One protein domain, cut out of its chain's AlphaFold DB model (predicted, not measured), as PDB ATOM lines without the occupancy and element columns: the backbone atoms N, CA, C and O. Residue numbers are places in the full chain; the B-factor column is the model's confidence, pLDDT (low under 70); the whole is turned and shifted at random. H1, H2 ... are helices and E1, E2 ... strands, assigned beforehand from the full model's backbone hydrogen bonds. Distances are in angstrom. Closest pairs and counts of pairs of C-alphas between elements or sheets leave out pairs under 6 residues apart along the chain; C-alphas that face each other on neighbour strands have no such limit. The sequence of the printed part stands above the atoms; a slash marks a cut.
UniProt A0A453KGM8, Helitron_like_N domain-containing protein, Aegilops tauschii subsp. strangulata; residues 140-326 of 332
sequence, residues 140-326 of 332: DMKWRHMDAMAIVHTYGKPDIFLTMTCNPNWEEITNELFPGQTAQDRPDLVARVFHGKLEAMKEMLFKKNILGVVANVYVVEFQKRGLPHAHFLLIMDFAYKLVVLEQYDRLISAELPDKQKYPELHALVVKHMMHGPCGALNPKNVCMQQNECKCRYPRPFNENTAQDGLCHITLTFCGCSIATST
ATOM      1  N   ASP A 140     -18.078  -2.818 -30.651       83.00
ATOM      2  CA  ASP A 140     -18.759  -3.021 -29.363       83.00
ATOM      3  C   ASP A 140     -18.761  -1.718 -28.560       83.00
ATOM      4  O   ASP A 140     -19.792  -1.270 -28.070       83.00
ATOM      5  N   MET A 141     -17.617  -1.035 -28.531       83.56
ATOM      6  CA  MET A 141     -17.467   0.251 -27.868       83.56
ATOM      7  C   MET A 141     -18.364   1.346 -28.448       83.56
ATOM      8  O   MET A 141     -19.027   2.054 -27.689       83.56
ATOM      9  N   LYS A 142     -18.414   1.475 -29.778       84.94
ATOM     10  CA  LYS A 142     -19.321   2.415 -30.454       84.94
ATOM     11  C   LYS A 142     -20.782   2.052 -30.219       84.94
ATOM     12  O   LYS A 142     -21.581   2.944 -29.967       84.94
ATOM     13  N   TRP A 143     -21.124   0.767 -30.270       85.56
ATOM     14  CA  TRP A 143     -22.492   0.299 -30.078       85.56
ATOM     15  C   TRP A 143     -22.991   0.609 -28.667       85.56
ATOM     16  O   TRP A 143     -23.987   1.306 -28.528       85.56
ATOM     17  N   ARG A 144     -22.228   0.254 -27.625       85.62
ATOM     18  CA  ARG A 144     -22.564   0.597 -26.231       85.62
ATOM     19  C   ARG A 144     -22.691   2.100 -26.005       85.62
ATOM     20  O   ARG A 144     -23.522   2.531 -25.214       85.62
ATOM     21  N   HIS A 145     -21.854   2.898 -26.669       88.88
ATOM     22  CA  HIS A 145     -21.962   4.351 -26.600       88.88
ATOM     23  C   HIS A 145     -23.267   4.846 -27.234       88.88
ATOM     24  O   HIS A 145     -23.975   5.625 -26.606       88.88
ATOM     25  N   MET A 146     -23.606   4.373 -28.437       91.19
ATOM     26  CA  MET A 146     -24.860   4.728 -29.108       91.19
ATOM     27  C   MET A 146     -26.086   4.276 -28.309       91.19
ATOM     28  O   MET A 146     -27.009   5.066 -28.151       91.19
ATOM     29  N   ASP A 147     -26.068   3.070 -27.734       90.69
ATOM     30  CA  ASP A 147     -27.142   2.570 -26.869       90.69
ATOM     31  C   ASP A 147     -27.305   3.455 -25.624       90.69
ATOM     32  O   ASP A 147     -28.415   3.859 -25.285       90.69
ATOM     33  N   ALA A 148     -26.199   3.834 -24.972       90.50
ATOM     34  CA  ALA A 148     -26.239   4.749 -23.835       90.50
ATOM     35  C   ALA A 148     -26.786   6.133 -24.225       90.50
ATOM     36  O   ALA A 148     -27.598   6.698 -23.494       90.50
ATOM     37  N   MET A 149     -26.387   6.672 -25.383       92.88
ATOM     38  CA  MET A 149     -26.926   7.937 -25.894       92.88
ATOM     39  C   MET A 149     -28.417   7.825 -26.231       92.88
ATOM     40  O   MET A 149     -29.167   8.750 -25.936       92.88
ATOM     41  N   ALA A 150     -28.872   6.698 -26.784       94.44
ATOM     42  CA  ALA A 150     -30.284   6.452 -27.069       94.44
ATOM     43  C   ALA A 150     -31.127   6.371 -25.784       94.44
ATOM     44  O   ALA A 150     -32.219   6.940 -25.726       94.44
ATOM     45  N   ILE A 151     -30.600   5.732 -24.732       94.38
ATOM     46  CA  ILE A 151     -31.227   5.705 -23.403       94.38
ATOM     47  C   ILE A 151     -31.357   7.128 -22.853       94.38
ATOM     48  O   ILE A 151     -32.448   7.529 -22.454       94.38
ATOM     49  N   VAL A 152     -30.278   7.913 -22.882       93.31
ATOM     50  CA  VAL A 152     -30.284   9.303 -22.395       93.31
ATOM     51  C   VAL A 152     -31.202  10.197 -23.231       93.31
ATOM     52  O   VAL A 152     -31.887  11.057 -22.686       93.31
ATOM     53  N   HIS A 153     -31.267   9.993 -24.543       94.69
ATOM     54  CA  HIS A 153     -32.186  10.724 -25.413       94.69
ATOM     55  C   HIS A 153     -33.654  10.407 -25.091       94.69
ATOM     56  O   HIS A 153     -34.495  11.299 -25.109       94.69
ATOM     57  N   THR A 154     -33.966   9.146 -24.786       95.38
ATOM     58  CA  THR A 154     -35.346   8.690 -24.549       95.38
ATOM     59  C   THR A 154     -35.838   9.023 -23.140       95.38
ATOM     60  O   THR A 154     -36.968   9.470 -22.976       95.38
ATOM     61  N   TYR A 155     -34.998   8.818 -22.123       93.81
ATOM     62  CA  TYR A 155     -35.375   8.961 -20.709       93.81
ATOM     63  C   TYR A 155     -34.846  10.249 -20.058       93.81
ATOM     64  O   TYR A 155     -35.216  10.576 -18.932       93.81
ATOM     65  N   GLY A 156     -34.003  11.005 -20.761       92.06
ATOM     66  CA  GLY A 156     -33.364  12.215 -20.260       92.06
ATOM     67  C   GLY A 156     -32.003  11.960 -19.611       92.06
ATOM     68  O   GLY A 156     -31.469  10.849 -19.584       92.06
ATOM     69  N   LYS A 157     -31.404  13.037 -19.091       89.94
ATOM     70  CA  LYS A 157     -30.102  12.970 -18.416       89.94
ATOM     71  C   LYS A 157     -30.183  12.131 -17.124       89.94
ATOM     72  O   LYS A 157     -31.211  12.179 -16.453       89.94
ATOM     73  N   PRO A 158     -29.099  11.431 -16.741       90.56
ATOM     74  CA  PRO A 158     -29.000  10.760 -15.446       90.56
ATOM     75  C   PRO A 158     -29.215  11.726 -14.278       90.56
ATOM     76  O   PRO A 158     -28.740  12.862 -14.318       90.56
ATOM     77  N   ASP A 159     -29.899  11.258 -13.239       87.31
ATOM     78  CA  ASP A 159     -30.178  12.031 -12.026       87.31
ATOM     79  C   ASP A 159     -29.161  11.710 -10.920       87.31
ATOM     80  O   ASP A 159     -28.695  12.605 -10.216       87.31
ATOM     81  N   ILE A 160     -28.773  10.433 -10.802       86.88
ATOM     82  CA  ILE A 160     -27.820   9.947  -9.798       86.88
ATOM     83  C   ILE A 160     -26.653   9.252 -10.492       86.88
ATOM     84  O   ILE A 160     -26.837   8.290 -11.246       86.88
ATOM     85  N   PHE A 161     -25.434   9.702 -10.187       86.62
ATOM     86  CA  PHE A 161     -24.231   8.917 -10.439       86.62
ATOM     87  C   PHE A 161     -23.906   8.104  -9.195       86.62
ATOM     88  O   PHE A 161     -23.592   8.672  -8.153       86.62
ATOM     89  N   LEU A 162     -23.981   6.784  -9.308       86.81
ATOM     90  CA  LEU A 162     -23.777   5.857  -8.212       86.81
ATOM     91  C   LEU A 162     -22.468   5.082  -8.400       86.81
ATOM     92  O   LEU A 162     -22.258   4.451  -9.432       86.81
ATOM     93  N   THR A 163     -21.608   5.062  -7.382       84.62
ATOM     94  CA  THR A 163     -20.409   4.205  -7.372       84.62
ATOM     95  C   THR A 163     -20.483   3.155  -6.273       84.62
ATOM     96  O   THR A 163     -20.717   3.513  -5.124       84.62
ATOM     97  N   MET A 164     -20.225   1.888  -6.618       85.75
ATOM     98  CA  MET A 164     -19.964   0.795  -5.677       85.75
ATOM     99  C   MET A 164     -18.488   0.408  -5.740       85.75
ATOM    100  O   MET A 164     -17.972   0.071  -6.805       85.75
ATOM    101  N   THR A 165     -17.812   0.400  -4.597       83.31
ATOM    102  CA  THR A 165     -16.396   0.022  -4.493       83.31
ATOM    103  C   THR A 165     -16.246  -1.264  -3.694       83.31
ATOM    104  O   THR A 165     -16.840  -1.411  -2.627       83.31
ATOM    105  N   CYS A 166     -15.450  -2.208  -4.199       85.81
ATOM    106  CA  CYS A 166     -15.126  -3.428  -3.470       85.81
ATOM    107  C   CYS A 166     -14.235  -3.140  -2.251       85.81
ATOM    108  O   CYS A 166     -13.296  -2.347  -2.324       85.81
ATOM    109  N   ASN A 167     -14.503  -3.834  -1.145       86.00
ATOM    110  CA  ASN A 167     -13.706  -3.794   0.076       86.00
ATOM    111  C   ASN A 167     -13.080  -5.181   0.306       86.00
ATOM    112  O   ASN A 167     -13.818  -6.162   0.384       86.00
ATOM    113  N   PRO A 168     -11.745  -5.295   0.441       85.56
ATOM    114  CA  PRO A 168     -11.096  -6.597   0.580       85.56
ATOM    115  C   PRO A 168     -11.300  -7.202   1.974       85.56
ATOM    116  O   PRO A 168     -11.032  -8.381   2.171       85.56
ATOM    117  N   ASN A 169     -11.769  -6.397   2.934       87.12
ATOM    118  CA  ASN A 169     -12.014  -6.789   4.319       87.12
ATOM    119  C   ASN A 169     -13.473  -7.202   4.563       87.12
ATOM    120  O   ASN A 169     -13.926  -7.177   5.706       87.12
ATOM    121  N   TRP A 170     -14.242  -7.481   3.508       88.31
ATOM    122  CA  TRP A 170     -15.556  -8.098   3.667       88.31
ATOM    123  C   TRP A 170     -15.411  -9.486   4.290       88.31
ATOM    124  O   TRP A 170     -14.498 -10.233   3.934       88.31
ATOM    125  N   GLU A 171     -16.318  -9.822   5.204       90.75
ATOM    126  CA  GLU A 171     -16.274 -11.076   5.960       90.75
ATOM    127  C   GLU A 171     -16.348 -12.301   5.044       90.75
ATOM    128  O   GLU A 171     -15.633 -13.275   5.251       90.75
ATOM    129  N   GLU A 172     -17.116 -12.216   3.954       93.12
ATOM    130  CA  GLU A 172     -17.233 -13.281   2.957       93.12
ATOM    131  C   GLU A 172     -15.917 -13.536   2.211       93.12
ATOM    132  O   GLU A 172     -15.718 -14.613   1.659       93.12
ATOM    133  N   ILE A 173     -15.016 -12.548   2.183       91.88
ATOM    134  CA  ILE A 173     -13.658 -12.728   1.669       91.88
ATOM    135  C   ILE A 173     -12.785 -13.281   2.790       91.88
ATOM    136  O   ILE A 173     -12.177 -14.329   2.614       91.88
ATOM    137  N   THR A 174     -12.717 -12.607   3.941       93.25
ATOM    138  CA  THR A 174     -11.763 -12.958   5.003       93.25
ATOM    139  C   THR A 174     -11.995 -14.345   5.592       93.25
ATOM    140  O   THR A 174     -11.024 -15.014   5.927       93.25
ATOM    141  N   ASN A 175     -13.249 -14.795   5.679       93.62
ATOM    142  CA  ASN A 175     -13.603 -16.109   6.222       93.62
ATOM    143  C   ASN A 175     -13.218 -17.262   5.279       93.62
ATOM    144  O   ASN A 175     -12.999 -18.378   5.738       93.62
ATOM    145  N   GLU A 176     -13.114 -16.991   3.975       91.81
ATOM    146  CA  GLU A 176     -12.817 -17.981   2.928       91.81
ATOM    147  C   GLU A 176     -11.332 -17.978   2.502       91.81
ATOM    148  O   GLU A 176     -10.924 -18.703   1.585       91.81
ATOM    149  N   LEU A 177     -10.498 -17.151   3.144       92.25
ATOM    150  CA  LEU A 177      -9.048 -17.158   2.945       92.25
ATOM    151  C   LEU A 177      -8.406 -18.319   3.711       92.25
ATOM    152  O   LEU A 177      -8.682 -18.542   4.888       92.25
ATOM    153  N   PHE A 178      -7.486 -19.035   3.060       89.62
ATOM    154  CA  PHE A 178      -6.675 -20.040   3.752       89.62
ATOM    155  C   PHE A 178      -5.657 -19.376   4.701       89.62
ATOM    156  O   PHE A 178      -5.286 -18.217   4.486       89.62
ATOM    157  N   PRO A 179      -5.146 -20.094   5.723       89.25
ATOM    158  CA  PRO A 179      -4.140 -19.557   6.637       89.25
ATOM    159  C   PRO A 179      -2.940 -18.951   5.895       89.25
ATOM    160  O   PRO A 179      -2.325 -19.600   5.051       89.25
ATOM    161  N   GLY A 180      -2.621 -17.693   6.208       88.62
ATOM    162  CA  GLY A 180      -1.526 -16.945   5.580       88.62
ATOM    163  C   GLY A 180      -1.856 -16.301   4.226       88.62
ATOM    164  O   GLY A 180      -1.007 -15.590   3.694       88.62
ATOM    165  N   GLN A 181      -3.059 -16.498   3.674       90.38
ATOM    166  CA  GLN A 181      -3.499 -15.797   2.464       90.38
ATOM    167  C   GLN A 181      -4.043 -14.405   2.776       90.38
ATOM    168  O   GLN A 181      -4.670 -14.163   3.805       90.38
ATOM    169  N   THR A 182      -3.862 -13.495   1.825       90.94
ATOM    170  CA  THR A 182      -4.517 -12.187   1.805       90.94
ATOM    171  C   THR A 182      -5.551 -12.125   0.680       90.94
ATOM    172  O   THR A 182      -5.510 -12.906  -0.270       90.94
ATOM    173  N   ALA A 183      -6.455 -11.142   0.719       88.62
ATOM    174  CA  ALA A 183      -7.417 -10.915  -0.366       88.62
ATOM    175  C   ALA A 183      -6.743 -10.708  -1.739       88.62
ATOM    176  O   ALA A 183      -7.316 -11.041  -2.774       88.62
ATOM    177  N   GLN A 184      -5.508 -10.193  -1.764       86.50
ATOM    178  CA  GLN A 184      -4.746 -10.031  -3.004       86.50
ATOM    179  C   GLN A 184      -4.308 -11.375  -3.595       86.50
ATOM    180  O   GLN A 184      -4.168 -11.489  -4.811       86.50
ATOM    181  N   ASP A 185      -4.113 -12.396  -2.763       87.88
ATOM    182  CA  ASP A 185      -3.696 -13.728  -3.199       87.88
ATOM    183  C   ASP A 185      -4.852 -14.531  -3.805       87.88
ATOM    184  O   ASP A 185      -4.610 -15.472  -4.558       87.88
ATOM    185  N   ARG A 186      -6.101 -14.132  -3.522       87.81
ATOM    186  CA  ARG A 186      -7.346 -14.765  -3.990       87.81
ATOM    187  C   ARG A 186      -8.235 -13.798  -4.789       87.81
ATOM    188  O   ARG A 186      -9.369 -13.512  -4.399       87.81
ATOM    189  N   PRO A 187      -7.754 -13.284  -5.937       85.31
ATOM    190  CA  PRO A 187      -8.524 -12.374  -6.789       85.31
ATOM    191  C   PRO A 187      -9.812 -13.000  -7.352       85.31
ATOM    192  O   PRO A 187     -10.765 -12.278  -7.634       85.31
ATOM    193  N   ASP A 188      -9.859 -14.329  -7.491       85.69
ATOM    194  CA  ASP A 188     -11.054 -15.089  -7.868       85.69
ATOM    195  C   ASP A 188     -12.172 -14.926  -6.825       85.69
ATOM    196  O   ASP A 188     -13.319 -14.636  -7.173       85.69
ATOM    197  N   LEU A 189     -11.826 -15.043  -5.540       88.25
ATOM    198  CA  LEU A 189     -12.749 -14.898  -4.420       88.25
ATOM    199  C   LEU A 189     -13.263 -13.460  -4.325       88.25
ATOM    200  O   LEU A 189     -14.471 -13.242  -4.258       88.25
ATOM    201  N   VAL A 190     -12.356 -12.483  -4.412       88.38
ATOM    202  CA  VAL A 190     -12.700 -11.053  -4.435       88.38
ATOM    203  C   VAL A 190     -13.703 -10.749  -5.549       88.38
ATOM    204  O   VAL A 190     -14.724 -10.106  -5.305       88.38
ATOM    205  N   ALA A 191     -13.443 -11.226  -6.772       86.19
ATOM    206  CA  ALA A 191     -14.316 -10.984  -7.916       86.19
ATOM    207  C   ALA A 191     -15.696 -11.643  -7.750       86.19
ATOM    208  O   ALA A 191     -16.707 -11.044  -8.127       86.19
ATOM    209  N   ARG A 192     -15.757 -12.847  -7.165       87.69
ATOM    210  CA  ARG A 192     -17.015 -13.556  -6.885       87.69
ATOM    211  C   ARG A 192     -17.850 -12.853  -5.820       87.69
ATOM    212  O   ARG A 192     -19.037 -12.627  -6.045       87.69
ATOM    213  N   VAL A 193     -17.244 -12.470  -4.696       90.25
ATOM    214  CA  VAL A 193     -17.951 -11.755  -3.619       90.25
ATOM    215  C   VAL A 193     -18.436 -10.395  -4.115       90.25
ATOM    216  O   VAL A 193     -19.596 -10.044  -3.908       90.25
ATOM    217  N   PHE A 194     -17.594  -9.652  -4.842       88.38
ATOM    218  CA  PHE A 194     -18.004  -8.396  -5.465       88.38
ATOM    219  C   PHE A 194     -19.198  -8.573  -6.400       88.38
ATOM    220  O   PHE A 194     -20.140  -7.790  -6.329       88.38
ATOM    221  N   HIS A 195     -19.187  -9.603  -7.250       87.38
ATOM    222  CA  HIS A 195     -20.306  -9.879  -8.144       87.38
ATOM    223  C   HIS A 195     -21.591 -10.211  -7.372       87.38
ATOM    224  O   HIS A 195     -22.639  -9.655  -7.681       87.38
ATOM    225  N   GLY A 196     -21.507 -11.024  -6.313       90.31
ATOM    226  CA  GLY A 196     -22.651 -11.303  -5.440       90.31
ATOM    227  C   GLY A 196     -23.232 -10.037  -4.795       90.31
ATOM    228  O   GLY A 196     -24.442  -9.823  -4.827       90.31
ATOM    229  N   LYS A 197     -22.373  -9.146  -4.278       90.19
ATOM    230  CA  LYS A 197     -22.789  -7.842  -3.724       90.19
ATOM    231  C   LYS A 197     -23.390  -6.925  -4.795       90.19
ATOM    232  O   LYS A 197     -24.376  -6.242  -4.527       90.19
ATOM    233  N   LEU A 198     -22.831  -6.932  -6.007       88.62
ATOM    234  CA  LEU A 198     -23.327  -6.158  -7.145       88.62
ATOM    235  C   LEU A 198     -24.745  -6.589  -7.529       88.62
ATOM    236  O   LEU A 198     -25.609  -5.735  -7.713       88.62
ATOM    237  N   GLU A 199     -25.005  -7.895  -7.616       89.88
ATOM    238  CA  GLU A 199     -26.342  -8.413  -7.922       89.88
ATOM    239  C   GLU A 199     -27.344  -8.115  -6.799       89.88
ATOM    240  O   GLU A 199     -28.458  -7.677  -7.085       89.88
ATOM    241  N   ALA A 200     -26.936  -8.228  -5.530       90.62
ATOM    242  CA  ALA A 200     -27.781  -7.833  -4.399       90.62
ATOM    243  C   ALA A 200     -28.157  -6.338  -4.447       90.62
ATOM    244  O   ALA A 200     -29.312  -5.972  -4.220       90.62
ATOM    245  N   MET A 201     -27.211  -5.460  -4.798       89.19
ATOM    246  CA  MET A 201     -27.485  -4.035  -5.001       89.19
ATOM    247  C   MET A 201     -28.441  -3.798  -6.176       89.19
ATOM    248  O   MET A 201     -29.393  -3.030  -6.041       89.19
ATOM    249  N   LYS A 202     -28.219  -4.458  -7.319       88.69
ATOM    250  CA  LYS A 202     -29.099  -4.347  -8.494       88.69
ATOM    251  C   LYS A 202     -30.521  -4.797  -8.173       88.69
ATOM    252  O   LYS A 202     -31.473  -4.173  -8.628       88.69
ATOM    253  N   GLU A 203     -30.681  -5.839  -7.364       90.56
ATOM    254  CA  GLU A 203     -31.992  -6.271  -6.888       90.56
ATOM    255  C   GLU A 203     -32.692  -5.188  -6.059       90.56
ATOM    256  O   GLU A 203     -33.868  -4.903  -6.294       90.56
ATOM    257  N   MET A 204     -31.983  -4.524  -5.144       89.62
ATOM    258  CA  MET A 204     -32.561  -3.407  -4.392       89.62
ATOM    259  C   MET A 204     -32.952  -2.242  -5.307       89.62
ATOM    260  O   MET A 204     -34.077  -1.752  -5.225       89.62
ATOM    261  N   LEU A 205     -32.057  -1.833  -6.209       89.19
ATOM    262  CA  LEU A 205     -32.279  -0.692  -7.097       89.19
ATOM    263  C   LEU A 205     -33.406  -0.935  -8.105       89.19
ATOM    264  O   LEU A 205     -34.236  -0.054  -8.298       89.19
ATOM    265  N   PHE A 206     -33.441  -2.113  -8.736       89.75
ATOM    266  CA  PHE A 206     -34.280  -2.358  -9.915       89.75
ATOM    267  C   PHE A 206     -35.491  -3.253  -9.651       89.75
ATOM    268  O   PHE A 206     -36.482  -3.129 -10.360       89.75
ATOM    269  N   LYS A 207     -35.448  -4.149  -8.653       89.38
ATOM    270  CA  LYS A 207     -36.618  -4.977  -8.295       89.38
ATOM    271  C   LYS A 207     -37.407  -4.375  -7.141       89.38
ATOM    272  O   LYS A 207     -38.626  -4.301  -7.213       89.38
ATOM    273  N   LYS A 208     -36.716  -3.938  -6.082       90.50
ATOM    274  CA  LYS A 208     -37.361  -3.270  -4.935       90.50
ATOM    275  C   LYS A 208     -37.633  -1.785  -5.186       90.50
ATOM    276  O   LYS A 208     -38.313  -1.160  -4.383       90.50
ATOM    277  N   ASN A 209     -37.111  -1.247  -6.290       88.56
ATOM    278  CA  ASN A 209     -37.356   0.103  -6.787       88.56
ATOM    279  C   ASN A 209     -37.127   1.214  -5.745       88.56
ATOM    280  O   ASN A 209     -37.863   2.196  -5.697       88.56
ATOM    281  N   ILE A 210     -36.095   1.066  -4.906       88.44
ATOM    282  CA  ILE A 210     -35.856   1.973  -3.769       88.44
ATOM    283  C   ILE A 210     -35.598   3.434  -4.177       88.44
ATOM    284  O   ILE A 210     -35.794   4.327  -3.362       88.44
ATOM    285  N   LEU A 211     -35.159   3.673  -5.420       87.62
ATOM    286  CA  LEU A 211     -34.884   5.007  -5.977       87.62
ATOM    287  C   LEU A 211     -35.785   5.357  -7.172       87.62
ATOM    288  O   LEU A 211     -35.524   6.344  -7.851       87.62
ATOM    289  N   GLY A 212     -36.802   4.546  -7.489       91.25
ATOM    290  CA  GLY A 212     -37.666   4.822  -8.642       91.25
ATOM    291  C   GLY A 212     -36.939   4.777  -9.991       91.25
ATOM    292  O   GLY A 212     -37.183   5.636 -10.832       91.25
ATOM    293  N   VAL A 213     -35.996   3.853 -10.206       93.06
ATOM    294  CA  VAL A 213     -35.154   3.851 -11.418       93.06
ATOM    295  C   VAL A 213     -35.940   3.345 -12.630       93.06
ATOM    296  O   VAL A 213     -36.382   2.200 -12.643       93.06
ATOM    297  N   VAL A 214     -36.038   4.162 -13.684       93.81
ATOM    298  CA  VAL A 214     -36.719   3.805 -14.950       93.81
ATOM    299  C   VAL A 214     -35.754   3.354 -16.038       93.81
ATOM    300  O   VAL A 214     -36.096   2.515 -16.868       93.81
ATOM    301  N   ALA A 215     -34.531   3.879 -16.027       93.56
ATOM    302  CA  ALA A 215     -33.477   3.483 -16.944       93.56
ATOM    303  C   ALA A 215     -32.113   3.592 -16.263       93.56
ATOM    304  O   ALA A 215     -31.909   4.386 -15.345       93.56
ATOM    305  N   ASN A 216     -31.164   2.765 -16.696       93.00
ATOM    306  CA  ASN A 216     -29.817   2.784 -16.151       93.00
ATOM    307  C   ASN A 216     -28.775   2.394 -17.195       93.00
ATOM    308  O   ASN A 216     -29.049   1.643 -18.128       93.00
ATOM    309  N   VAL A 217     -27.559   2.885 -16.985       91.50
ATOM    310  CA  VAL A 217     -26.354   2.424 -17.672       91.50
ATOM    311  C   VAL A 217     -25.314   2.177 -16.597       91.50
ATOM    312  O   VAL A 217     -25.109   3.033 -15.742       91.50
ATOM    313  N   TYR A 218     -24.642   1.031 -16.617       91.31
ATOM    314  CA  TYR A 218     -23.580   0.771 -15.656       91.31
ATOM    315  C   TYR A 218     -22.381   0.090 -16.292       91.31
ATOM    316  O   TYR A 218     -22.484  -0.605 -17.305       91.31
ATOM    317  N   VAL A 219     -21.225   0.307 -15.679       86.62
ATOM    318  CA  VAL A 219     -19.963  -0.303 -16.075       86.62
ATOM    319  C   VAL A 219     -19.289  -0.832 -14.826       86.62
ATOM    320  O   VAL A 219     -19.147  -0.116 -13.837       86.62
ATOM    321  N   VAL A 220     -18.855  -2.089 -14.883       85.00
ATOM    322  CA  VAL A 220     -17.883  -2.623 -13.934       85.00
ATOM    323  C   VAL A 220     -16.505  -2.378 -14.511       85.00
ATOM    324  O   VAL A 220     -16.179  -2.799 -15.624       85.00
ATOM    325  N   GLU A 221     -15.696  -1.687 -13.742       79.44
ATOM    326  CA  GLU A 221     -14.331  -1.374 -14.074       79.44
ATOM    327  C   GLU A 221     -13.412  -2.024 -13.033       79.44
ATOM    328  O   GLU A 221     -13.795  -2.338 -11.907       79.44
ATOM    329  N   PHE A 222     -12.170  -2.255 -13.431       70.56
ATOM    330  CA  PHE A 222     -11.126  -2.728 -12.534       70.56
ATOM    331  C   PHE A 222     -10.057  -1.642 -12.551       70.56
ATOM    332  O   PHE A 222      -9.378  -1.458 -13.566       70.56
ATOM    333  N   GLN A 223      -9.971  -0.834 -11.486       57.38
ATOM    334  CA  GLN A 223      -9.009   0.271 -11.470       57.38
ATOM    335  C   GLN A 223      -7.590  -0.260 -11.542       57.38
ATOM    336  O   GLN A 223      -7.248  -1.304 -10.989       57.38
ATOM    337  N   LYS A 224      -6.719   0.563 -12.125       49.72
ATOM    338  CA  LYS A 224      -5.290   0.293 -12.225       49.72
ATOM    339  C   LYS A 224      -4.653  -0.078 -10.861       49.72
ATOM    340  O   LYS A 224      -3.712  -0.848 -10.799       49.72
ATOM    341  N   ARG A 225      -5.164   0.403  -9.730       51.56
ATOM    342  CA  ARG A 225      -4.593   0.104  -8.398       51.56
ATOM    343  C   ARG A 225      -5.547  -0.649  -7.472       51.56
ATOM    344  O   ARG A 225      -5.270  -0.725  -6.281       51.56
ATOM    345  N   GLY A 226      -6.683  -1.123  -7.981       60.03
ATOM    346  CA  GLY A 226      -7.857  -1.327  -7.144       60.03
ATOM    347  C   GLY A 226      -8.615  -2.614  -7.397       60.03
ATOM    348  O   GLY A 226      -8.556  -3.232  -8.456       60.03
ATOM    349  N   LEU A 227      -9.356  -2.969  -6.359       75.12
ATOM    350  CA  LEU A 227     -10.413  -3.961  -6.384       75.12
ATOM    351  C   LEU A 227     -11.514  -3.528  -7.371       75.12
ATOM    352  O   LEU A 227     -11.542  -2.363  -7.781       75.12
ATOM    353  N   PRO A 228     -12.421  -4.436  -7.755       82.38
ATOM    354  CA  PRO A 228     -13.485  -4.108  -8.690       82.38
ATOM    355  C   PRO A 228     -14.342  -2.939  -8.192       82.38
ATOM    356  O   PRO A 228     -14.614  -2.802  -6.994       82.38
ATOM    357  N   HIS A 229     -14.805  -2.110  -9.117       84.38
ATOM    358  CA  HIS A 229     -15.747  -1.038  -8.831       84.38
ATOM    359  C   HIS A 229     -16.789  -0.957  -9.935       84.38
ATOM    360  O   HIS A 229     -16.539  -1.311 -11.084       84.38
ATOM    361  N   ALA A 230     -17.988  -0.525  -9.578       87.44
ATOM    362  CA  ALA A 230     -19.073  -0.344 -10.520       87.44
ATOM    363  C   ALA A 230     -19.534   1.107 -10.490       87.44
ATOM    364  O   ALA A 230     -19.750   1.665  -9.416       87.44
ATOM    365  N   HIS A 231     -19.696   1.690 -11.669       88.06
ATOM    366  CA  HIS A 231     -20.292   3.001 -11.863       88.06
ATOM    367  C   HIS A 231     -21.651   2.830 -12.525       88.06
ATOM    368  O   HIS A 231     -21.765   2.125 -13.525       88.06
ATOM    369  N   PHE A 232     -22.660   3.483 -11.972       89.88
ATOM    370  CA  PHE A 232     -24.041   3.470 -12.417       89.88
ATOM    371  C   PHE A 232     -24.472   4.900 -12.731       89.88
ATOM    372  O   PHE A 232     -24.282   5.814 -11.933       89.88
ATOM    373  N   LEU A 233     -25.097   5.073 -13.883       90.81
ATOM    374  CA  LEU A 233     -25.901   6.228 -14.237       90.81
ATOM    375  C   LEU A 233     -27.355   5.806 -14.081       90.81
ATOM    376  O   LEU A 233     -27.816   4.930 -14.814       90.81
ATOM    377  N   LEU A 234     -28.051   6.393 -13.113       91.94
ATOM    378  CA  LEU A 234     -29.449   6.093 -12.834       91.94
ATOM    379  C   LEU A 234     -30.319   7.248 -13.325       91.94
ATOM    380  O   LEU A 234     -30.069   8.407 -12.987       91.94
ATOM    381  N   ILE A 235     -31.331   6.917 -14.121       92.56
ATOM    382  CA  ILE A 235     -32.378   7.839 -14.553       92.56
ATOM    383  C   ILE A 235     -33.640   7.458 -13.785       92.56
ATOM    384  O   ILE A 235     -34.090   6.309 -13.853       92.56
ATOM    385  N   MET A 236     -34.164   8.402 -13.012       92.31
ATOM    386  CA  MET A 236     -35.291   8.183 -12.112       92.31
ATOM    387  C   MET A 236     -36.609   8.594 -12.762       92.31
ATOM    388  O   MET A 236     -36.660   9.494 -13.607       92.31
ATOM    389  N   ASP A 237     -37.683   7.942 -12.329       93.31
ATOM    390  CA  ASP A 237     -39.047   8.356 -12.622       93.31
ATOM    391  C   ASP A 237     -39.292   9.783 -12.118       93.31
ATOM    392  O   ASP A 237     -38.725  10.210 -11.108       93.31
ATOM    393  N   PHE A 238     -40.167  10.521 -12.803       89.56
ATOM    394  CA  PHE A 238     -40.489  11.900 -12.451       89.56
ATOM    395  C   PHE A 238     -40.938  12.054 -10.989       89.56
ATOM    396  O   PHE A 238     -40.534  13.014 -10.337       89.56
ATOM    397  N   ALA A 239     -41.693  11.092 -10.446       90.38
ATOM    398  CA  ALA A 239     -42.161  11.124  -9.059       90.38
ATOM    399  C   ALA A 239     -41.034  10.975  -8.017       90.38
ATOM    400  O   ALA A 239     -41.231  11.313  -6.851       90.38
ATOM    401  N   TYR A 240     -39.862  10.485  -8.431       88.38
ATOM    402  CA  TYR A 240     -38.699  10.242  -7.573       88.38
ATOM    403  C   TYR A 240     -37.559  11.240  -7.815       88.38
ATOM    404  O   TYR A 240     -36.533  11.176  -7.138       88.38
ATOM    405  N   LYS A 241     -37.710  12.177  -8.764       87.50
ATOM    406  CA  LYS A 241     -36.678  13.182  -9.040       87.50
ATOM    407  C   LYS A 241     -36.474  14.115  -7.846       87.50
ATOM    408  O   LYS A 241     -37.425  14.615  -7.249       87.50
ATOM    409  N   LEU A 242     -35.204  14.381  -7.550       84.25
ATOM    410  CA  LEU A 242     -34.773  15.287  -6.488       84.25
ATOM    411  C   LEU A 242     -34.750  16.720  -7.035       84.25
ATOM    412  O   LEU A 242     -33.849  17.102  -7.784       84.25
ATOM    413  N   VAL A 243     -35.772  17.497  -6.696       84.31
ATOM    414  CA  VAL A 243     -35.995  18.869  -7.180       84.31
ATOM    415  C   VAL A 243     -35.753  19.935  -6.112       84.31
ATOM    416  O   VAL A 243     -35.500  21.082  -6.467       84.31
ATOM    417  N   VAL A 244     -35.795  19.572  -4.827       84.50
ATOM    418  CA  VAL A 244     -35.531  20.481  -3.696       84.50
ATOM    419  C   VAL A 244     -34.500  19.894  -2.735       84.50
ATOM    420  O   VAL A 244     -34.338  18.674  -2.662       84.50
ATOM    421  N   LEU A 245     -33.793  20.760  -2.002       80.94
ATOM    422  CA  LEU A 245     -32.654  20.393  -1.148       80.94
ATOM    423  C   LEU A 245     -33.030  19.364  -0.075       80.94
ATOM    424  O   LEU A 245     -32.316  18.384   0.116       80.94
ATOM    425  N   GLU A 246     -34.215  19.490   0.521       83.50
ATOM    426  CA  GLU A 246     -34.685  18.593   1.578       83.50
ATOM    427  C   GLU A 246     -34.867  17.151   1.082       83.50
ATOM    428  O   GLU A 246     -34.848  16.205   1.868       83.50
ATOM    429  N   GLN A 247     -35.074  16.949  -0.224       83.88
ATOM    430  CA  GLN A 247     -35.141  15.608  -0.805       83.88
ATOM    431  C   GLN A 247     -33.752  14.976  -0.919       83.88
ATOM    432  O   GLN A 247     -33.627  13.766  -0.729       83.88
ATOM    433  N   TYR A 248     -32.715  15.776  -1.185       81.06
ATOM    434  CA  TYR A 248     -31.333  15.299  -1.171       81.06
ATOM    435  C   TYR A 248     -30.930  14.863   0.234       81.06
ATOM    436  O   TYR A 248     -30.411  13.761   0.379       81.06
ATOM    437  N   ASP A 249     -31.264  15.651   1.257       80.69
ATOM    438  CA  ASP A 249     -30.913  15.349   2.653       80.69
ATOM    439  C   ASP A 249     -31.614  14.085   3.186       80.69
ATOM    440  O   ASP A 249     -31.104  13.385   4.061       80.69
ATOM    441  N   ARG A 250     -32.781  13.736   2.624       82.69
ATOM    442  CA  ARG A 250     -33.469  12.465   2.922       82.69
ATOM    443  C   ARG A 250     -32.767  11.255   2.319       82.69
ATOM    444  O   ARG A 250     -32.891  10.157   2.857       82.69
ATOM    445  N   LEU A 251     -32.099  11.435   1.183       81.00
ATOM    446  CA  LEU A 251     -31.424  10.354   0.473       81.00
ATOM    447  C   LEU A 251     -29.962  10.214   0.911       81.00
ATOM    448  O   LEU A 251     -29.446   9.101   1.000       81.00
ATOM    449  N   ILE A 252     -29.288  11.331   1.167       80.31
ATOM    450  CA  ILE A 252     -27.855  11.414   1.415       80.31
ATOM    451  C   ILE A 252     -27.633  12.252   2.667       80.31
ATOM    452  O   ILE A 252     -28.162  13.350   2.781       80.31
ATOM    453  N   SER A 253     -26.799  11.762   3.578       79.88
ATOM    454  CA  SER A 253     -26.383  12.521   4.751       79.88
ATOM    455  C   SER A 253     -24.861  12.557   4.842       79.88
ATOM    456  O   SER A 253     -24.189  11.544   4.633       79.88
ATOM    457  N   ALA A 254     -24.333  13.739   5.157       76.88
ATOM    458  CA  ALA A 254     -22.930  13.952   5.506       76.88
ATOM    459  C   ALA A 254     -22.687  13.868   7.027       76.88
ATOM    460  O   ALA A 254     -21.557  14.042   7.495       76.88
ATOM    461  N   GLU A 255     -23.738  13.599   7.806       82.56
ATOM    462  CA  GLU A 255     -23.676  13.512   9.257       82.56
ATOM    463  C   GLU A 255     -23.288  12.111   9.734       82.56
ATOM    464  O   GLU A 255     -23.399  11.091   9.047       82.56
ATOM    465  N   LEU A 256     -22.809  12.063  10.972       86.06
ATOM    466  CA  LEU A 256     -22.638  10.820  11.699       86.06
ATOM    467  C   LEU A 256     -24.020  10.244  12.048       86.06
ATOM    468  O   LEU A 256     -24.779  10.920  12.737       86.06
ATOM    469  N   PRO A 257     -24.339   8.997  11.649       88.19
ATOM    470  CA  PRO A 257     -25.575   8.354  12.084       88.19
ATOM    471  C   PRO A 257     -25.648   8.312  13.609       88.19
ATOM    472  O   PRO A 257     -24.640   8.041  14.258       88.19
ATOM    473  N   ASP A 258     -26.823   8.529  14.193       89.56
ATOM    474  CA  ASP A 258     -26.977   8.469  15.647       89.56
ATOM    475  C   ASP A 258     -26.516   7.105  16.198       89.56
ATOM    476  O   ASP A 258     -26.972   6.043  15.761       89.56
ATOM    477  N   LYS A 259     -25.590   7.135  17.164       92.12
ATOM    478  CA  LYS A 259     -24.946   5.932  17.707       92.12
ATOM    479  C   LYS A 259     -25.907   5.042  18.501       92.12
ATOM    480  O   LYS A 259     -25.669   3.839  18.578       92.12
ATOM    481  N   GLN A 260     -26.951   5.602  19.110       94.31
ATOM    482  CA  GLN A 260     -27.941   4.842  19.876       94.31
ATOM    483  C   GLN A 260     -29.024   4.266  18.962       94.31
ATOM    484  O   GLN A 260     -29.410   3.110  19.122       94.31
ATOM    485  N   LYS A 261     -29.486   5.045  17.980       92.44
ATOM    486  CA  LYS A 261     -30.563   4.653  17.062       92.44
ATOM    487  C   LYS A 261     -30.083   3.722  15.948       92.44
ATOM    488  O   LYS A 261     -30.804   2.802  15.571       92.44
ATOM    489  N   TYR A 262     -28.877   3.949  15.427       90.81
ATOM    490  CA  TYR A 262     -28.295   3.196  14.314       90.81
ATOM    491  C   TYR A 262     -26.848   2.772  14.620       90.81
ATOM    492  O   TYR A 262     -25.918   3.182  13.916       90.81
ATOM    493  N   PRO A 263     -26.625   1.937  15.654       89.69
ATOM    494  CA  PRO A 263     -25.283   1.592  16.125       89.69
ATOM    495  C   PRO A 263     -24.418   0.940  15.040       89.69
ATOM    496  O   PRO A 263     -23.241   1.281  14.899       89.69
ATOM    497  N   GLU A 264     -25.003   0.048  14.236       86.81
ATOM    498  CA  GLU A 264     -24.307  -0.631  13.139       86.81
ATOM    499  C   GLU A 264     -23.900   0.347  12.036       86.81
ATOM    500  O   GLU A 264     -22.731   0.398  11.653       86.81
ATOM    501  N   LEU A 265     -24.834   1.179  11.562       84.81
ATOM    502  CA  LEU A 265     -24.548   2.166  10.521       84.81
ATOM    503  C   LEU A 265     -23.497   3.173  11.004       84.81
ATOM    504  O   LEU A 265     -22.531   3.431  10.293       84.81
ATOM    505  N   HIS A 266     -23.619   3.679  12.234       87.38
ATOM    506  CA  HIS A 266     -22.613   4.554  12.832       87.38
ATOM    507  C   HIS A 266     -21.224   3.896  12.834       87.38
ATOM    508  O   HIS A 266     -20.253   4.512  12.385       87.38
ATOM    509  N   ALA A 267     -21.116   2.637  13.277       87.38
ATOM    510  CA  ALA A 267     -19.853   1.901  13.285       87.38
ATOM    511  C   ALA A 267     -19.255   1.755  11.875       87.38
ATOM    512  O   ALA A 267     -18.058   1.982  11.689       87.38
ATOM    513  N   LEU A 268     -20.080   1.443  10.871       84.44
ATOM    514  CA  LEU A 268     -19.644   1.313   9.480       84.44
ATOM    515  C   LEU A 268     -19.158   2.647   8.901       84.44
ATOM    516  O   LEU A 268     -18.077   2.698   8.309       84.44
ATOM    517  N   VAL A 269     -19.907   3.737   9.099       84.25
ATOM    518  CA  VAL A 269     -19.529   5.055   8.565       84.25
ATOM    519  C   VAL A 269     -18.269   5.575   9.275       84.25
ATOM    520  O   VAL A 269     -17.378   6.102   8.613       84.25
ATOM    521  N   VAL A 270     -18.113   5.361  10.590       86.31
ATOM    522  CA  VAL A 270     -16.869   5.706  11.312       86.31
ATOM    523  C   VAL A 270     -15.678   4.897  10.804       86.31
ATOM    524  O   VAL A 270     -14.605   5.456  10.588       86.31
ATOM    525  N   LYS A 271     -15.856   3.591  10.595       84.25
ATOM    526  CA  LYS A 271     -14.778   2.692  10.177       84.25
ATOM    527  C   LYS A 271     -14.328   2.935   8.737       84.25
ATOM    528  O   LYS A 271     -13.140   2.815   8.449       84.25
ATOM    529  N   HIS A 272     -15.260   3.235   7.833       78.38
ATOM    530  CA  HIS A 272     -14.986   3.223   6.395       78.38
ATOM    531  C   HIS A 272     -15.025   4.595   5.728       78.38
ATOM    532  O   HIS A 272     -14.314   4.787   4.749       78.38
ATOM    533  N   MET A 273     -15.820   5.541   6.235       78.25
ATOM    534  CA  MET A 273     -16.079   6.831   5.578       78.25
ATOM    535  C   MET A 273     -15.413   8.017   6.290       78.25
ATOM    536  O   MET A 273     -15.681   9.171   5.960       78.25
ATOM    537  N   MET A 274     -14.529   7.750   7.256       81.19
ATOM    538  CA  MET A 274     -13.722   8.781   7.898       81.19
ATOM    539  C   MET A 274     -12.454   9.085   7.115       81.19
ATOM    540  O   MET A 274     -11.676   8.189   6.785       81.19
ATOM    541  N   HIS A 275     -12.201  10.373   6.883       79.50
ATOM    542  CA  HIS A 275     -10.870  10.803   6.490       79.50
ATOM    543  C   HIS A 275      -9.943  10.683   7.702       79.50
ATOM    544  O   HIS A 275     -10.198  11.282   8.746       79.50
ATOM    545  N   GLY A 276      -8.881   9.889   7.573       78.62
ATOM    546  CA  GLY A 276      -7.864   9.784   8.614       78.62
ATOM    547  C   GLY A 276      -7.150  11.124   8.852       78.62
ATOM    548  O   GLY A 276      -7.201  12.008   7.994       78.62
ATOM    549  N   PRO A 277      -6.442  11.278   9.985       82.81
ATOM    550  CA  PRO A 277      -5.681  12.493  10.264       82.81
ATOM    551  C   PRO A 277      -4.701  12.775   9.121       82.81
ATOM    552  O   PRO A 277      -4.036  11.859   8.635       82.81
ATOM    553  N   CYS A 278      -4.617  14.026   8.677       86.69
ATOM    554  CA  CYS A 278      -3.674  14.499   7.662       86.69
ATOM    555  C   CYS A 278      -3.219  15.928   7.998       86.69
ATOM    556  O   CYS A 278      -3.514  16.443   9.078       86.69
ATOM    557  N   GLY A 279      -2.462  16.563   7.108       84.62
ATOM    558  CA  GLY A 279      -1.895  17.882   7.367       84.62
ATOM    559  C   GLY A 279      -0.812  17.801   8.435       84.62
ATOM    560  O   GLY A 279      -0.012  16.864   8.451       84.62
ATOM    561  N   ALA A 280      -0.834  18.751   9.366       85.00
ATOM    562  CA  ALA A 280       0.085  18.784  10.500       85.00
ATOM    563  C   ALA A 280      -0.019  17.539  11.402       85.00
ATOM    564  O   ALA A 280       0.991  17.093  11.939       85.00
ATOM    565  N   LEU A 281      -1.215  16.947  11.530       86.19
ATOM    566  CA  LEU A 281      -1.449  15.777  12.388       86.19
ATOM    567  C   LEU A 281      -0.840  14.492  11.818       86.19
ATOM    568  O   LEU A 281      -0.498  13.580  12.566       86.19
ATOM    569  N   ASN A 282      -0.712  14.402  10.493       86.88
ATOM    570  CA  ASN A 282      -0.027  13.292   9.841       86.88
ATOM    571  C   ASN A 282       0.498  13.716   8.457       86.88
ATOM    572  O   ASN A 282      -0.158  13.470   7.436       86.88
ATOM    573  N   PRO A 283       1.709  14.298   8.401       87.19
ATOM    574  CA  PRO A 283       2.322  14.741   7.147       87.19
ATOM    575  C   PRO A 283       2.658  13.591   6.189       87.19
ATOM    576  O   PRO A 283       2.896  13.820   5.007       87.19
ATOM    577  N   LYS A 284       2.681  12.346   6.687       88.56
ATOM    578  CA  LYS A 284       3.000  11.133   5.918       88.56
ATOM    579  C   LYS A 284       1.761  10.431   5.353       88.56
ATOM    580  O   LYS A 284       1.897   9.368   4.750       88.56
ATOM    581  N   ASN A 285       0.557  10.970   5.567       84.62
ATOM    582  CA  ASN A 285      -0.660  10.368   5.029       84.62
ATOM    583  C   ASN A 285      -0.629  10.375   3.486       84.62
ATOM    584  O   ASN A 285      -0.126  11.308   2.867       84.62
ATOM    585  N   VAL A 286      -1.209   9.353   2.853       85.44
ATOM    586  CA  VAL A 286      -1.248   9.166   1.391       85.44
ATOM    587  C   VAL A 286      -1.948  10.301   0.638       85.44
ATOM    588  O   VAL A 286      -1.751  10.453  -0.565       85.44
ATOM    589  N   CYS A 287      -2.782  11.087   1.325       84.44
ATOM    590  CA  CYS A 287      -3.440  12.260   0.755       84.44
ATOM    591  C   CYS A 287      -2.546  13.513   0.715       84.44
ATOM    592  O   CYS A 287      -2.928  14.489   0.071       84.44
ATOM    593  N   MET A 288      -1.391  13.506   1.389       89.81
ATOM    594  CA  MET A 288      -0.484  14.650   1.474       89.81
ATOM    595  C   MET A 288       0.361  14.780   0.208       89.81
ATOM    596  O   MET A 288       0.991  13.824  -0.243       89.81
ATOM    597  N   GLN A 289       0.404  15.981  -0.359       87.69
ATOM    598  CA  GLN A 289       1.254  16.341  -1.485       87.69
ATOM    599  C   GLN A 289       1.785  17.758  -1.248       87.69
ATOM    600  O   GLN A 289       1.008  18.663  -0.981       87.69
ATOM    601  N   GLN A 290       3.108  17.949  -1.323       84.56
ATOM    602  CA  GLN A 290       3.745  19.256  -1.076       84.56
ATOM    603  C   GLN A 290       3.323  19.899   0.267       84.56
ATOM    604  O   GLN A 290       3.040  21.085   0.330       84.56
ATOM    605  N   ASN A 291       3.281  19.105   1.347       82.44
ATOM    606  CA  ASN A 291       2.853  19.514   2.698       82.44
ATOM    607  C   ASN A 291       1.393  19.979   2.844       82.44
ATOM    608  O   ASN A 291       0.992  20.359   3.941       82.44
ATOM    609  N   GLU A 292       0.567  19.840   1.809       85.81
ATOM    610  CA  GLU A 292      -0.871  20.098   1.874       85.81
ATOM    611  C   GLU A 292      -1.674  18.836   1.559       85.81
ATOM    612  O   GLU A 292      -1.239  17.944   0.826       85.81
ATOM    613  N   CYS A 293      -2.881  18.729   2.116       82.69
ATOM    614  CA  CYS A 293      -3.783  17.651   1.738       82.69
ATOM    615  C   CYS A 293      -4.298  17.918   0.319       82.69
ATOM    616  O   CYS A 293      -5.022  18.887   0.093       82.69
ATOM    617  N   LYS A 294      -4.012  17.024  -0.635       83.62
ATOM    618  CA  LYS A 294      -4.493  17.118  -2.026       83.62
ATOM    619  C   LYS A 294      -6.018  17.244  -2.111       83.62
ATOM    620  O   LYS A 294      -6.555  17.880  -3.016       83.62
ATOM    621  N   CYS A 295      -6.724  16.630  -1.164       80.00
ATOM    622  CA  CYS A 295      -8.181  16.668  -1.073       80.00
ATOM    623  C   CYS A 295      -8.720  17.885  -0.294       80.00
ATOM    624  O   CYS A 295      -9.942  18.025  -0.190       80.00
ATOM    625  N   ARG A 296      -7.830  18.762   0.197       80.88
ATOM    626  CA  ARG A 296      -8.106  19.986   0.966       80.88
ATOM    627  C   ARG A 296      -8.887  19.737   2.258       80.88
ATOM    628  O   ARG A 296      -9.844  20.445   2.550       80.88
ATOM    629  N   TYR A 297      -8.511  18.694   2.995       78.31
ATOM    630  CA  TYR A 297      -9.065  18.444   4.325       78.31
ATOM    631  C   TYR A 297      -8.261  19.160   5.424       78.31
ATOM    632  O   TYR A 297      -7.039  19.257   5.288       78.31
ATOM    633  N   PRO A 298      -8.926  19.580   6.521       77.88
ATOM    634  CA  PRO A 298     -10.383  19.579   6.706       77.88
ATOM    635  C   PRO A 298     -11.066  20.673   5.862       77.88
ATOM    636  O   PRO A 298     -10.480  21.720   5.602       77.88
ATOM    637  N   ARG A 299     -12.302  20.422   5.414       75.81
ATOM    638  CA  ARG A 299     -13.110  21.419   4.689       75.81
ATOM    639  C   ARG A 299     -13.880  22.296   5.683       75.81
ATOM    640  O   ARG A 299     -14.246  21.783   6.740       75.81
ATOM    641  N   PRO A 300     -14.137  23.580   5.367       75.69
ATOM    642  CA  PRO A 300     -14.943  24.448   6.221       75.69
ATOM    643  C   PRO A 300     -16.387  23.947   6.291       75.69
ATOM    644  O   PRO A 300     -16.935  23.516   5.272       75.69
ATOM    645  N   PHE A 301     -16.974  24.003   7.487       75.38
ATOM    646  CA  PHE A 301     -18.364  23.623   7.730       75.38
ATOM    647  C   PHE A 301     -19.330  24.433   6.864       75.38
ATOM    648  O   PHE A 301     -19.124  25.627   6.650       75.38
ATOM    649  N   ASN A 302     -20.367  23.765   6.365       75.19
ATOM    650  CA  ASN A 302     -21.460  24.395   5.641       75.19
ATOM    651  C   ASN A 302     -22.780  23.858   6.197       75.19
ATOM    652  O   ASN A 302     -22.991  22.648   6.200       75.19
ATOM    653  N   GLU A 303     -23.634  24.765   6.668       78.88
ATOM    654  CA  GLU A 303     -24.942  24.445   7.253       78.88
ATOM    655  C   GLU A 303     -25.959  23.991   6.206       78.88
ATOM    656  O   GLU A 303     -26.890  23.266   6.536       78.88
ATOM    657  N   ASN A 304     -25.781  24.400   4.946       75.88
ATOM    658  CA  ASN A 304     -26.766  24.181   3.898       75.88
ATOM    659  C   ASN A 304     -26.216  23.289   2.785       75.88
ATOM    660  O   ASN A 304     -25.087  23.464   2.311       75.88
ATOM    661  N   THR A 305     -27.061  22.382   2.299       73.69
ATOM    662  CA  THR A 305     -26.800  21.630   1.072       73.69
ATOM    663  C   THR A 305     -26.801  22.590  -0.121       73.69
ATOM    664  O   THR A 305     -27.728  23.374  -0.312       73.69
ATOM    665  N   ALA A 306     -25.747  22.538  -0.935       69.12
ATOM    666  CA  ALA A 306     -25.611  23.328  -2.157       69.12
ATOM    667  C   ALA A 306     -25.490  22.397  -3.370       69.12
ATOM    668  O   ALA A 306     -24.788  21.385  -3.315       69.12
ATOM    669  N   GLN A 307     -26.173  22.736  -4.465       64.19
ATOM    670  CA  GLN A 307     -26.173  21.935  -5.687       64.19
ATOM    671  C   GLN A 307     -25.293  22.572  -6.770       64.19
ATOM    672  O   GLN A 307     -25.732  23.469  -7.485       64.19
ATOM    673  N   ASP A 308     -24.099  22.013  -6.966       59.69
ATOM    674  CA  ASP A 308     -23.189  22.374  -8.058       59.69
ATOM    675  C   ASP A 308     -23.142  21.244  -9.110       59.69
ATOM    676  O   ASP A 308     -22.173  20.491  -9.219       59.69
ATOM    677  N   GLY A 309     -24.219  21.080  -9.888       58.66
ATOM    678  CA  GLY A 309     -24.277  20.128 -11.010       58.66
ATOM    679  C   GLY A 309     -24.899  18.757 -10.696       58.66
ATOM    680  O   GLY A 309     -25.912  18.668 -10.000       58.66
ATOM    681  N   LEU A 310     -24.367  17.687 -11.308       53.44
ATOM    682  CA  LEU A 310     -24.901  16.320 -11.184       53.44
ATOM    683  C   LEU A 310     -24.597  15.754  -9.790       53.44
ATOM    684  O   LEU A 310     -23.444  15.775  -9.358       53.44
ATOM    685  N   CYS A 311     -25.602  15.206  -9.105       55.00
ATOM    686  CA  CYS A 311     -25.404  14.613  -7.787       55.00
ATOM    687  C   CYS A 311     -24.601  13.305  -7.907       55.00
ATOM    688  O   CYS A 311     -25.072  12.305  -8.460       55.00
ATOM    689  N   HIS A 312     -23.362  13.322  -7.412       51.62
ATOM    690  CA  HIS A 312     -22.509  12.141  -7.343       51.62
ATOM    691  C   HIS A 312     -22.667  11.473  -5.977       51.62
ATOM    692  O   HIS A 312     -22.122  11.936  -4.977       51.62
ATOM    693  N   ILE A 313     -23.355  10.336  -5.949       55.44
ATOM    694  CA  ILE A 313     -23.553   9.519  -4.756       55.44
ATOM    695  C   ILE A 313     -22.532   8.385  -4.772       55.44
ATOM    696  O   ILE A 313     -22.538   7.511  -5.640       55.44
ATOM    697  N   THR A 314     -21.644   8.357  -3.787       49.53
ATOM    698  CA  THR A 314     -20.807   7.171  -3.577       49.53
ATOM    699  C   THR A 314     -21.500   6.296  -2.539       49.53
ATOM    700  O   THR A 314     -21.717   6.733  -1.411       49.53
ATOM    701  N   LEU A 315     -21.880   5.070  -2.907       49.59
ATOM    702  CA  LEU A 315     -22.371   4.089  -1.942       49.59
ATOM    703  C   LEU A 315     -21.240   3.133  -1.609       49.59
ATOM    704  O   LEU A 315     -20.752   2.384  -2.458       49.59
ATOM    705  N   THR A 316     -20.844   3.121  -0.344       46.06
ATOM    706  CA  THR A 316     -19.923   2.094   0.135       46.06
ATOM    707  C   THR A 316     -20.738   0.979   0.754       46.06
ATOM    708  O   THR A 316     -21.338   1.137   1.815       46.06
ATOM    709  N   PHE A 317     -20.766  -0.161   0.069       43.34
ATOM    710  CA  PHE A 317     -21.389  -1.372   0.582       43.34
ATOM    711  C   PHE A 317     -20.481  -1.995   1.636       43.34
ATOM    712  O   PHE A 317     -19.369  -2.444   1.340       43.34
ATOM    713  N   CYS A 318     -20.944  -2.018   2.881       37.66
ATOM    714  CA  CYS A 318     -20.213  -2.634   3.972       37.66
ATOM    715  C   CYS A 318     -21.155  -3.554   4.749       37.66
ATOM    716  O   CYS A 318     -21.989  -3.089   5.519       37.66
ATOM    717  N   GLY A 319     -21.080  -4.859   4.473       36.66
ATOM    718  CA  GLY A 319     -22.123  -5.801   4.894       36.66
ATOM    719  C   GLY A 319     -23.439  -5.554   4.146       36.66
ATOM    720  O   GLY A 319     -23.463  -4.797   3.178       36.66
ATOM    721  N   CYS A 320     -24.534  -6.199   4.542       27.64
ATOM    722  CA  CYS A 320     -25.874  -6.039   3.943       27.64
ATOM    723  C   CYS A 320     -26.479  -4.616   4.057       27.64
ATOM    724  O   CYS A 320     -27.668  -4.435   3.803       27.64
ATOM    725  N   SER A 321     -25.669  -3.615   4.402       27.64
ATOM    726  CA  SER A 321     -26.058  -2.239   4.684       27.64
ATOM    727  C   SER A 321     -25.462  -1.283   3.645       27.64
ATOM    728  O   SER A 321     -24.274  -1.343   3.307       27.64
ATOM    729  N   ILE A 322     -26.305  -0.381   3.138       36.41
ATOM    730  CA  ILE A 322     -25.917   0.711   2.243       36.41
ATOM    731  C   ILE A 322     -25.482   1.895   3.111       36.41
ATOM    732  O   ILE A 322     -26.306   2.453   3.828       36.41
ATOM    733  N   ALA A 323     -24.213   2.300   3.035       34.03
ATOM    734  CA  ALA A 323     -23.778   3.595   3.551       34.03
ATOM    735  C   ALA A 323     -23.659   4.585   2.383       34.03
ATOM    736  O   ALA A 323     -22.837   4.396   1.480       34.03
ATOM    737  N   THR A 324     -24.493   5.625   2.391       34.41
ATOM    738  CA  THR A 324     -24.363   6.801   1.523       34.41
ATOM    739  C   THR A 324     -23.212   7.669   2.013       34.41
ATOM    740  O   THR A 324     -23.101   7.928   3.208       34.41
ATOM    741  N   SER A 325     -22.326   8.103   1.113       36.12
ATOM    742  CA  SER A 325     -21.331   9.120   1.440       36.12
ATOM    743  C   SER A 325     -21.520  10.391   0.621       36.12
ATOM    744  O   SER A 325     -21.443  10.397  -0.608       36.12
ATOM    745  N   THR A 326     -21.687  11.487   1.352       32.50
ATOM    746  CA  THR A 326     -21.130  12.799   1.024       32.50
ATOM    747  C   THR A 326     -20.221  13.235   2.176       32.50
ATOM    748  O   THR A 326     -20.379  12.830   3.324       32.50
TER     749      THR A 326
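AT A GLANCE: This is residues 140 to 326 of the 332 residues of the protein "Helitron_like_N domain-containing protein" of Aegilops tauschii subsp. strangulata (UniProt A0A453KGM8). A strongly twisted sheet of five strands runs through the middle, with the long helix H3 along one of its faces, H1 on the opposite face over the edge strand E2, and H5 packed over E4 and E5 at the other edge. A wide loop with no named element, residues 273 to 310, joins H5 to E4, and the short helices H2 and H4 are off the sheet. The printed part has 187 residues, with five named helices and five named strands in the order H1 E1 H2 H3 E2 E3 H4 H5 E4 E5. The sheet's order is E2 E3 E1 E4 E5, mixed, with E1 and E4 its one parallel neighbour pair, and the class is mixed, helices and strands. The whole is compact, with a radius of gyration of the C-alphas of 18.6 A, and its C-alphas span 49 by 45 by 40 A.

HOW THE PARTS SIT: H1, residues 140 to 155, is on the sheet over the edge strand E2, residues 213 to 222, with a height over the sheet of 9.6 A. It runs along the strands, at 25 degrees to E2 on the local plane, and their closest C-alphas are those of Ala 148 and Val 217, 6.6 A apart. E1, residues 160 to 165, is an inner strand. H2, residues 171 to 174, is not on the sheet; it touches H3, residues 187 to 207, which touches H2 with its residues 189 to 193 alone, and the closest C-alphas of the two are those of Ile 173 and Val 190, 6.4 A apart. H3 is on the face opposite to H1, at a height over the sheet of 8.0 A, and runs along the strands, at 24 degrees to E1 on the local plane. E1, H2 with H3, and E2 form a split strand-helix-strand unit, two strands running the same way with helices between them in the chain and E3, residues 228 to 236, between them in the sheet; its crossover is right-handed. E2 and E3 are an antiparallel hairpin, with N 221 and O 229 at 2.8 A. E3 and E1 are antiparallel, with N 232 and O 162 at 2.7 A. H4, residues 245 to 251, is not on the sheet and touches no helix. H5, residues 263 to 272, is on the sheet over E4, residues 311 to 318, and E5, residues 321 to 325, at a height over the sheet of 9.3 A; the closest C-alphas of H5 and E5 are those of Val 269 and Ala 323, 6.7 A apart. H5 runs slantwise to the strands, at 52 degrees to E5 on the local plane. The arrangement has three layers, helices on both faces of a sheet, with H1 and H5 on one face and H3 on the other. E1 and E4 are parallel, with N 313 and O 161 at 2.8 A, and E4 and E5 are an antiparallel hairpin, with N 325 and O 314 at 2.9 A. In H1, H3, H4 and H5 every O i to N i+4 pair is within hydrogen-bond range; H2 is too short for such a pair.

IN THESE COORDINATES: H1 begins at C-alpha 140 at (-18.759, -3.021, -29.363) and is 22.2 A long. E1 is 16.0 A long, and H2 has four residues. H3, the longest helix, begins at C-alpha 187 at (-8.524, -12.374, -6.789) and is 29.1 A long. E2 is 24.9 A and E3 25.3 A long. H4 has seven residues, and H5 is 14.3 A long. E4 is 21.5 A long, and E5 is 12.7 A long and ends at C-alpha 325 at (-21.331, 9.120, 1.440).

THE WHOLE: The C-alphas of Thr 154 and Pro 179 are the two farthest apart, 52.4 A. The printed part has no cut. The links H2 to H3, H4 to H5 and H5 to E4 are long, the last with 38 residues. The mean pLDDT of the printed part is 81.4, and residues 223 to 226 and 306 to 326 are under 70.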